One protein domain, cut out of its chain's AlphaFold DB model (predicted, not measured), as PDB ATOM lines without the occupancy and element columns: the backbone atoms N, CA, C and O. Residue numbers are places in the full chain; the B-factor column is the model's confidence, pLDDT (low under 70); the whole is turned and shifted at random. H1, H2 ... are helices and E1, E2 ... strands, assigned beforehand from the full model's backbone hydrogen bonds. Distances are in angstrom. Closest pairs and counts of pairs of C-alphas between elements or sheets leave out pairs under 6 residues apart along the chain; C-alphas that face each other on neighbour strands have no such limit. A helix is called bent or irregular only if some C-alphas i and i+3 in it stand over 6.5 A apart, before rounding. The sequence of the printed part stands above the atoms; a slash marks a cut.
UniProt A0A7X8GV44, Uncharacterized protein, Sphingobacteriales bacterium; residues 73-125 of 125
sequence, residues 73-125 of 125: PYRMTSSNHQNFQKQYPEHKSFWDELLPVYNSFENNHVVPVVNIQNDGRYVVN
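This is residues 73 to 125 of the 125 residues of an uncharacterized protein of Sphingobacteriales bacterium (UniProt A0A7X8GV44). Going along the printed part, a short helix, H1, turns a corner into a long kinked helix, H2, and the chain then folds back as a small two-strand hairpin, E1 and E2, with E2 on the side toward H2. The result is a flat slab, with H2 in the middle, H1 on one side of it and the hairpin on the other. The printed part has 53 residues, with two named helices followed by two named strands, in the order H1, H2, E1, E2; the sheet E1 - E2 is antiparallel, and the class is mostly helix. It is only just compact, close to loose, with a radius of gyration of the C-alphas of 11.6 A, and it spans 30 by 28 by 12 A.

H1, residues 78 to 87, and H2, residues 89 to 108, touch only at the corner by their link, and only just, with 3 pairs of C-alphas within 8 A. H2 touches H1 with residues 91 to 95 alone, and the closest C-alphas of the two are those of Gln 85 and Lys 92, 5.2 A apart. The two helices run opposite ways at a shallow tilt of 16 degrees, the line of H2 being a rough one. H2 has a kink of 48 degrees near residue 96, and it is irregular: C-alphas 90 and 93 are 7.5 A apart. Every O i to N i+4 pair is within hydrogen-bond range in H1, against 12 of 16 in H2. E1, residues 114 to 116, and E2, residues 122 to 124, form a hairpin, antiparallel at 145 degrees between their directions. N 115 and O 123 are 2.9 A apart and N 123 and O 115 are 2.8 A apart, both within hydrogen-bond range. Between H2 and E2, 9 pairs of C-alphas are within 8 A, the closest being those of Val 101 and Val 124 at 6.0 A. Between H2 and E1 there is 1 such pair, Val 101 and Val 114, at 7.3 A. H1 is apart from both E1 and E2.

H1 begins at C-alpha 78, (18.020, 22.446, -13.340), and is 14.4 A long from first to last C-alpha. H2 is 29.2 A long and ends at C-alpha 108, (19.295, 8.473, -23.675). E1 and E2 have three residues each, and E2 ends at C-alpha 124, (28.787, 7.192, -14.806).

The C-alphas farthest apart, those of Ser 79 and Asn 118, are 31.0 A from each other. The printed part has no cut, and it ends at Asn 125, the chain's last residue. The links H1 to H2, H2 to E1 and E1 to E2 are tight. The mean pLDDT of the printed part is 95.1, and no printed residue is under 70.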
ATOM      1  N   PRO A  73      16.449  11.876  -5.110       95.06
ATOM      2  CA  PRO A  73      15.757  12.639  -4.067       95.06
ATOM      3  C   PRO A  73      14.559  13.442  -4.602       95.06
ATOM      4  O   PRO A  73      13.640  13.773  -3.858       95.06
ATOM      5  N   TYR A  74      14.576  13.778  -5.891       96.00
ATOM      6  CA  TYR A  74      13.543  14.524  -6.604       96.00
ATOM      7  C   TYR A  74      13.789  14.404  -8.114       96.00
ATOM      8  O   TYR A  74      14.835  13.922  -8.547       96.00
ATOM      9  N   ARG A  75      12.859  14.898  -8.944       96.62
ATOM     10  CA  ARG A  75      13.117  15.098 -10.384       96.62
ATOM     11  C   ARG A  75      14.191  16.166 -10.558       96.62
ATOM     12  O   ARG A  75      13.905  17.345 -10.334       96.62
ATOM     13  N   MET A  76      15.407  15.777 -10.933       97.56
ATOM     14  CA  MET A  76      16.605  16.629 -10.867       97.56
ATOM     15  C   MET A  76      16.740  17.606 -12.049       97.56
ATOM     16  O   MET A  76      17.824  17.800 -12.587       97.56
ATOM     17  N   THR A  77      15.648  18.266 -12.443       97.00
ATOM     18  CA  THR A  77      15.696  19.370 -13.417       97.00
ATOM     19  C   THR A  77      16.563  20.513 -12.884       97.00
ATOM     20  O   THR A  77      16.654  20.701 -11.672       97.00
ATOM     21  N   SER A  78      17.148  21.336 -13.760       95.75
ATOM     22  CA  SER A  78      18.020  22.446 -13.340       95.75
ATOM     23  C   SER A  78      17.354  23.387 -12.327       95.75
ATOM     24  O   SER A  78      17.998  23.821 -11.375       95.75
ATOM     25  N   SER A  79      16.055  23.665 -12.498       97.06
ATOM     26  CA  SER A  79      15.274  24.495 -11.569       97.06
ATOM     27  C   SER A  79      15.112  23.820 -10.204       97.06
ATOM     28  O   SER A  79      15.462  24.403  -9.177       97.06
ATOM     29  N   ASN A  80      14.657  22.561 -10.182       97.44
ATOM     30  CA  ASN A  80      14.491  21.812  -8.934       97.44
ATOM     31  C   ASN A  80      15.824  21.649  -8.212       97.44
ATOM     32  O   ASN A  80      15.900  21.863  -7.008       97.44
ATOM     33  N   HIS A  81      16.882  21.317  -8.947       96.81
ATOM     34  CA  HIS A  81      18.203  21.097  -8.388       96.81
ATOM     35  C   HIS A  81      18.739  22.356  -7.696       96.81
ATOM     36  O   HIS A  81      19.171  22.276  -6.551       96.81
ATOM     37  N   GLN A  82      18.614  23.529  -8.323       96.19
ATOM     38  CA  GLN A  82      18.990  24.797  -7.689       96.19
ATOM     39  C   GLN A  82      18.135  25.123  -6.459       96.19
ATOM     40  O   GLN A  82      18.662  25.624  -5.466       96.19
ATOM     41  N   ASN A  83      16.827  24.864  -6.513       97.62
ATOM     42  CA  ASN A  83      15.920  25.173  -5.408       97.62
ATOM     43  C   ASN A  83      16.165  24.262  -4.201       97.62
ATOM     44  O   ASN A  83      16.359  24.760  -3.093       97.62
ATOM     45  N   PHE A  84      16.235  22.946  -4.413       97.44
ATOM     46  CA  PHE A  84      16.472  21.993  -3.335       97.44
ATOM     47  C   PHE A  84      17.864  22.154  -2.730       97.44
ATOM     48  O   PHE A  84      17.977  22.134  -1.512       97.44
ATOM     49  N   GLN A  85      18.913  22.406  -3.522       96.56
ATOM     50  CA  GLN A  85      20.256  22.653  -2.972       96.56
ATOM     51  C   GLN A  85      20.333  23.898  -2.085       96.56
ATOM     52  O   GLN A  85      21.123  23.930  -1.146       96.56
ATOM     53  N   LYS A  86      19.529  24.932  -2.367       96.69
ATOM     54  CA  LYS A  86      19.414  26.097  -1.478       96.69
ATOM     55  C   LYS A  86      18.664  25.756  -0.193       96.69
ATOM     56  O   LYS A  86      18.992  26.302   0.853       96.69
ATOM     57  N   GLN A  87      17.655  24.893  -0.288       97.75
ATOM     58  CA  GLN A  87      16.836  24.477   0.847       97.75
ATOM     59  C   GLN A  87      17.569  23.497   1.778       97.75
ATOM     60  O   GLN A  87      17.376  23.572   2.987       97.75
ATOM     61  N   TYR A  88      18.415  22.629   1.220       97.19
ATOM     62  CA  TYR A  88      19.147  21.571   1.924       97.19
ATOM     63  C   TYR A  88      20.634  21.568   1.515       97.19
ATOM     64  O   TYR A  88      21.096  20.680   0.783       97.19
ATOM     65  N   PRO A  89      21.400  22.602   1.911       96.69
ATOM     66  CA  PRO A  89      22.793  22.773   1.495       96.69
ATOM     67  C   PRO A  89      23.715  21.623   1.931       96.69
ATOM     68  O   PRO A  89      24.709  21.352   1.259       96.69
ATOM     69  N   GLU A  90      23.380  20.910   3.005       96.19
ATOM     70  CA  GLU A  90      24.106  19.741   3.510       96.19
ATOM     71  C   GLU A  90      24.139  18.576   2.512       96.19
ATOM     72  O   GLU A  90      25.098  17.806   2.482       96.19
ATOM     73  N   HIS A  91      23.132  18.467   1.643       95.69
ATOM     74  CA  HIS A  91      23.049  17.404   0.644       95.69
ATOM     75  C   HIS A  91      23.618  17.809  -0.714       95.69
ATOM     76  O   HIS A  91      23.709  16.972  -1.614       95.69
ATOM     77  N   LYS A  92      24.044  19.071  -0.869       96.06
ATOM     78  CA  LYS A  92      24.469  19.643  -2.150       96.06
ATOM     79  C   LYS A  92      25.496  18.764  -2.867       96.06
ATOM     80  O   LYS A  92      25.265  18.382  -4.010       96.06
ATOM     81  N   SER A  93      26.586  18.411  -2.179       94.75
ATOM     82  CA  SER A  93      27.682  17.626  -2.762       94.75
ATOM     83  C   SER A  93      27.224  16.246  -3.229       94.75
ATOM     84  O   SER A  93      27.673  15.775  -4.269       94.75
ATOM     85  N   PHE A  94      26.335  15.597  -2.472       95.38
ATOM     86  CA  PHE A  94      25.818  14.285  -2.843       95.38
ATOM     87  C   PHE A  94      24.846  14.380  -4.021       95.38
ATOM     88  O   PHE A  94      24.879  13.568  -4.937       95.38
ATOM     89  N   TRP A  95      23.996  15.402  -4.050       97.12
ATOM     90  CA  TRP A  95      23.081  15.601  -5.168       97.12
ATOM     91  C   TRP A  95      23.805  16.017  -6.449       97.12
ATOM     92  O   TRP A  95      23.392  15.591  -7.524       97.12
ATOM     93  N   ASP A  96      24.886  16.797  -6.367       95.81
ATOM     94  CA  ASP A  96      25.735  17.104  -7.529       95.81
ATOM     95  C   ASP A  96      26.305  15.819  -8.159       95.81
ATOM     96  O   ASP A  96      26.397  15.709  -9.378       95.81
ATOM     97  N   GLU A  97      26.646  14.826  -7.335       95.06
ATOM     98  CA  GLU A  97      27.164  13.523  -7.767       95.06
ATOM     99  C   GLU A  97      26.095  12.640  -8.432       95.06
ATOM    100  O   GLU A  97      26.391  11.927  -9.389       95.06
ATOM    101  N   LEU A  98      24.841  12.706  -7.976       96.69
ATOM    102  CA  LEU A  98      23.734  11.959  -8.586       96.69
ATOM    103  C   LEU A  98      23.257  12.566  -9.913       96.69
ATOM    104  O   LEU A  98      22.702  11.854 -10.754       96.69
ATOM    105  N   LEU A  99      23.456  13.872 -10.119       96.81
ATOM    106  CA  LEU A  99      22.925  14.594 -11.275       96.81
ATOM    107  C   LEU A  99      23.414  14.034 -12.633       96.81
ATOM    108  O   LEU A  99      22.578  13.862 -13.522       96.81
ATOM    109  N   PRO A 100      24.703  13.688 -12.834       96.25
ATOM    110  CA  PRO A 100      25.159  13.014 -14.050       96.25
ATOM    111  C   PRO A 100      24.474  11.665 -14.306       96.25
ATOM    112  O   PRO A 100      24.146  11.364 -15.453       96.25
ATOM    113  N   VAL A 101      24.222  10.873 -13.256       95.75
ATOM    114  CA  VAL A 101      23.520   9.579 -13.364       95.75
ATOM    115  C   VAL A 101      22.085   9.801 -13.836       95.75
ATOM    116  O   VAL A 101      21.643   9.152 -14.785       95.75
ATOM    117  N   TYR A 102      21.387  10.757 -13.219       97.12
ATOM    118  CA  TYR A 102      20.033  11.152 -13.603       97.12
ATOM    119  C   TYR A 102      19.981  11.609 -15.068       97.12
ATOM    120  O   TYR A 102      19.225  11.065 -15.871       97.12
ATOM    121  N   ASN A 103      20.848  12.551 -15.451       96.50
ATOM    122  CA  ASN A 103      20.871  13.114 -16.801       96.50
ATOM    123  C   ASN A 103      21.223  12.079 -17.879       96.50
ATOM    124  O   ASN A 103      20.701  12.162 -18.988       96.50
ATOM    125  N   SER A 104      22.095  11.110 -17.580       95.94
ATOM    126  CA  SER A 104      22.450  10.057 -18.539       95.94
ATOM    127  C   SER A 104      21.228   9.226 -18.945       95.94
ATOM    128  O   SER A 104      21.019   8.974 -20.135       95.94
ATOM    129  N   PHE A 105      20.380   8.876 -17.971       95.75
ATOM    130  CA  PHE A 105      19.126   8.180 -18.239       95.75
ATOM    131  C   PHE A 105      18.112   9.077 -18.953       95.75
ATOM    132  O   PHE A 105      17.549   8.663 -19.960       95.75
ATOM    133  N   GLU A 106      17.891  10.306 -18.484       96.06
ATOM    134  CA  GLU A 106      16.880  11.196 -19.076       96.06
ATOM    135  C   GLU A 106      17.183  11.572 -20.533       96.06
ATOM    136  O   GLU A 106      16.259  11.759 -21.319       96.06
ATOM    137  N   ASN A 107      18.462  11.663 -20.912       95.50
ATOM    138  CA  ASN A 107      18.853  12.025 -22.275       95.50
ATOM    139  C   ASN A 107      18.788  10.848 -23.256       95.50
ATOM    140  O   ASN A 107      18.489  11.049 -24.431       95.50
ATOM    141  N   ASN A 108      19.112   9.634 -22.797       94.88
ATOM    142  CA  ASN A 108      19.295   8.473 -23.675       94.88
ATOM    143  C   ASN A 108      18.204   7.408 -23.514       94.88
ATOM    144  O   ASN A 108      18.099   6.515 -24.349       94.88
ATOM    145  N   HIS A 109      17.433   7.462 -22.426       95.00
ATOM    146  CA  HIS A 109      16.483   6.433 -21.988       95.00
ATOM    147  C   HIS A 109      17.098   5.029 -21.878       95.00
ATOM    148  O   HIS A 109      16.415   4.014 -21.995       95.00
ATOM    149  N   VAL A 110      18.406   4.981 -21.618       93.62
ATOM    150  CA  VAL A 110      19.175   3.766 -21.358       93.62
ATOM    151  C   VAL A 110      19.687   3.841 -19.931       93.62
ATOM    152  O   VAL A 110      20.229   4.862 -19.511       93.62
ATOM    153  N   VAL A 111      19.504   2.760 -19.176       92.19
ATOM    154  CA  VAL A 111      20.006   2.659 -17.803       92.19
ATOM    155  C   VAL A 111      21.539   2.756 -17.832       92.19
ATOM    156  O   VAL A 111      22.175   1.890 -18.436       92.19
ATOM    157  N   PRO A 112      22.148   3.785 -17.211       93.19
ATOM    158  CA  PRO A 112      23.594   3.953 -17.243       93.19
ATOM    159  C   PRO A 112      24.298   2.883 -16.409       93.19
ATOM    160  O   PRO A 112      23.774   2.415 -15.396       93.19
ATOM    161  N   VAL A 113      25.530   2.551 -16.797       92.75
ATOM    162  CA  VAL A 113      26.436   1.778 -15.944       92.75
ATOM    163  C   VAL A 113      27.026   2.727 -14.907       92.75
ATOM    164  O   VAL A 113      27.732   3.676 -15.251       92.75
ATOM    165  N   VAL A 114      26.723   2.472 -13.636       94.00
ATOM    166  CA  VAL A 114      27.188   3.282 -12.507       94.00
ATOM    167  C   VAL A 114      28.223   2.499 -11.715       94.00
ATOM    168  O   VAL A 114      27.953   1.389 -11.256       94.00
ATOM    169  N   ASN A 115      29.393   3.097 -11.516       93.75
ATOM    170  CA  ASN A 115      30.427   2.574 -10.633       93.75
ATOM    171  C   ASN A 115      30.468   3.346  -9.323       93.75
ATOM    172  O   ASN A 115      30.174   4.538  -9.279       93.75
ATOM    173  N   ILE A 116      30.880   2.658  -8.262       94.88
ATOM    174  CA  ILE A 116      31.090   3.244  -6.941       94.88
ATOM    175  C   ILE A 116      32.598   3.301  -6.702       94.88
ATOM    176  O   ILE A 116      33.260   2.264  -6.678       94.88
ATOM    177  N   GLN A 117      33.143   4.506  -6.547       94.69
ATOM    178  CA  GLN A 117      34.545   4.717  -6.197       94.69
ATOM    179  C   GLN A 117      34.847   4.251  -4.765       94.69
ATOM    180  O   GLN A 117      33.950   4.036  -3.952       94.69
ATOM    181  N   ASN A 118      36.136   4.140  -4.435       93.62
ATOM    182  CA  ASN A 118      36.594   3.712  -3.108       93.62
ATOM    183  C   ASN A 118      36.123   4.634  -1.969       93.62
ATOM    184  O   ASN A 118      36.014   4.188  -0.834       93.62
ATOM    185  N   ASP A 119      35.842   5.904  -2.270       92.38
ATOM    186  CA  ASP A 119      35.285   6.896  -1.339       92.38
ATOM    187  C   ASP A 119      33.740   6.931  -1.338       92.38
ATOM    188  O   ASP A 119      33.115   7.826  -0.766       92.38
ATOM    189  N   GLY A 120      33.108   5.959  -1.998       93.25
ATOM    190  CA  GLY A 120      31.663   5.821  -2.088       93.25
ATOM    191  C   GLY A 120      31.007   6.696  -3.155       93.25
ATOM    192  O   GLY A 120      29.784   6.655  -3.257       93.25
ATOM    193  N   ARG A 121      31.749   7.478  -3.954       94.94
ATOM    194  CA  ARG A 121      31.140   8.308  -5.007       94.94
ATOM    195  C   ARG A 121      30.612   7.489  -6.185       94.94
ATOM    196  O   ARG A 121      31.332   6.653  -6.726       94.94
ATOM    197  N   TYR A 122      29.393   7.782  -6.621       95.31
ATOM    198  CA  TYR A 122      28.808   7.291  -7.863       95.31
ATOM    199  C   TYR A 122      29.409   8.009  -9.077       95.31
ATOM    200  O   TYR A 122      29.492   9.236  -9.112       95.31
ATOM    201  N   VAL A 123      29.809   7.244 -10.093       92.94
ATOM    202  CA  VAL A 123      30.342   7.758 -11.362       92.94
ATOM    203  C   VAL A 123      29.725   6.998 -12.527       92.94
ATOM    204  O   VAL A 123      29.645   5.770 -12.505       92.94
ATOM    205  N   VAL A 124      29.288   7.742 -13.541       90.56
ATOM    206  CA  VAL A 124      28.787   7.192 -14.806       90.56
ATOM    207  C   VAL A 124      29.973   6.885 -15.715       90.56
ATOM    208  O   VAL A 124      30.844   7.743 -15.875       90.56
ATOM    209  N   ASN A 125      29.993   5.683 -16.290       73.50
ATOM    210  CA  ASN A 125      30.946   5.295 -17.333       73.50
ATOM    211  C   ASN A 125      30.494   5.702 -18.734       73.50
ATOM    212  O   ASN A 125      29.269   5.662 -18.991       73.50
TER     213      ASN A 125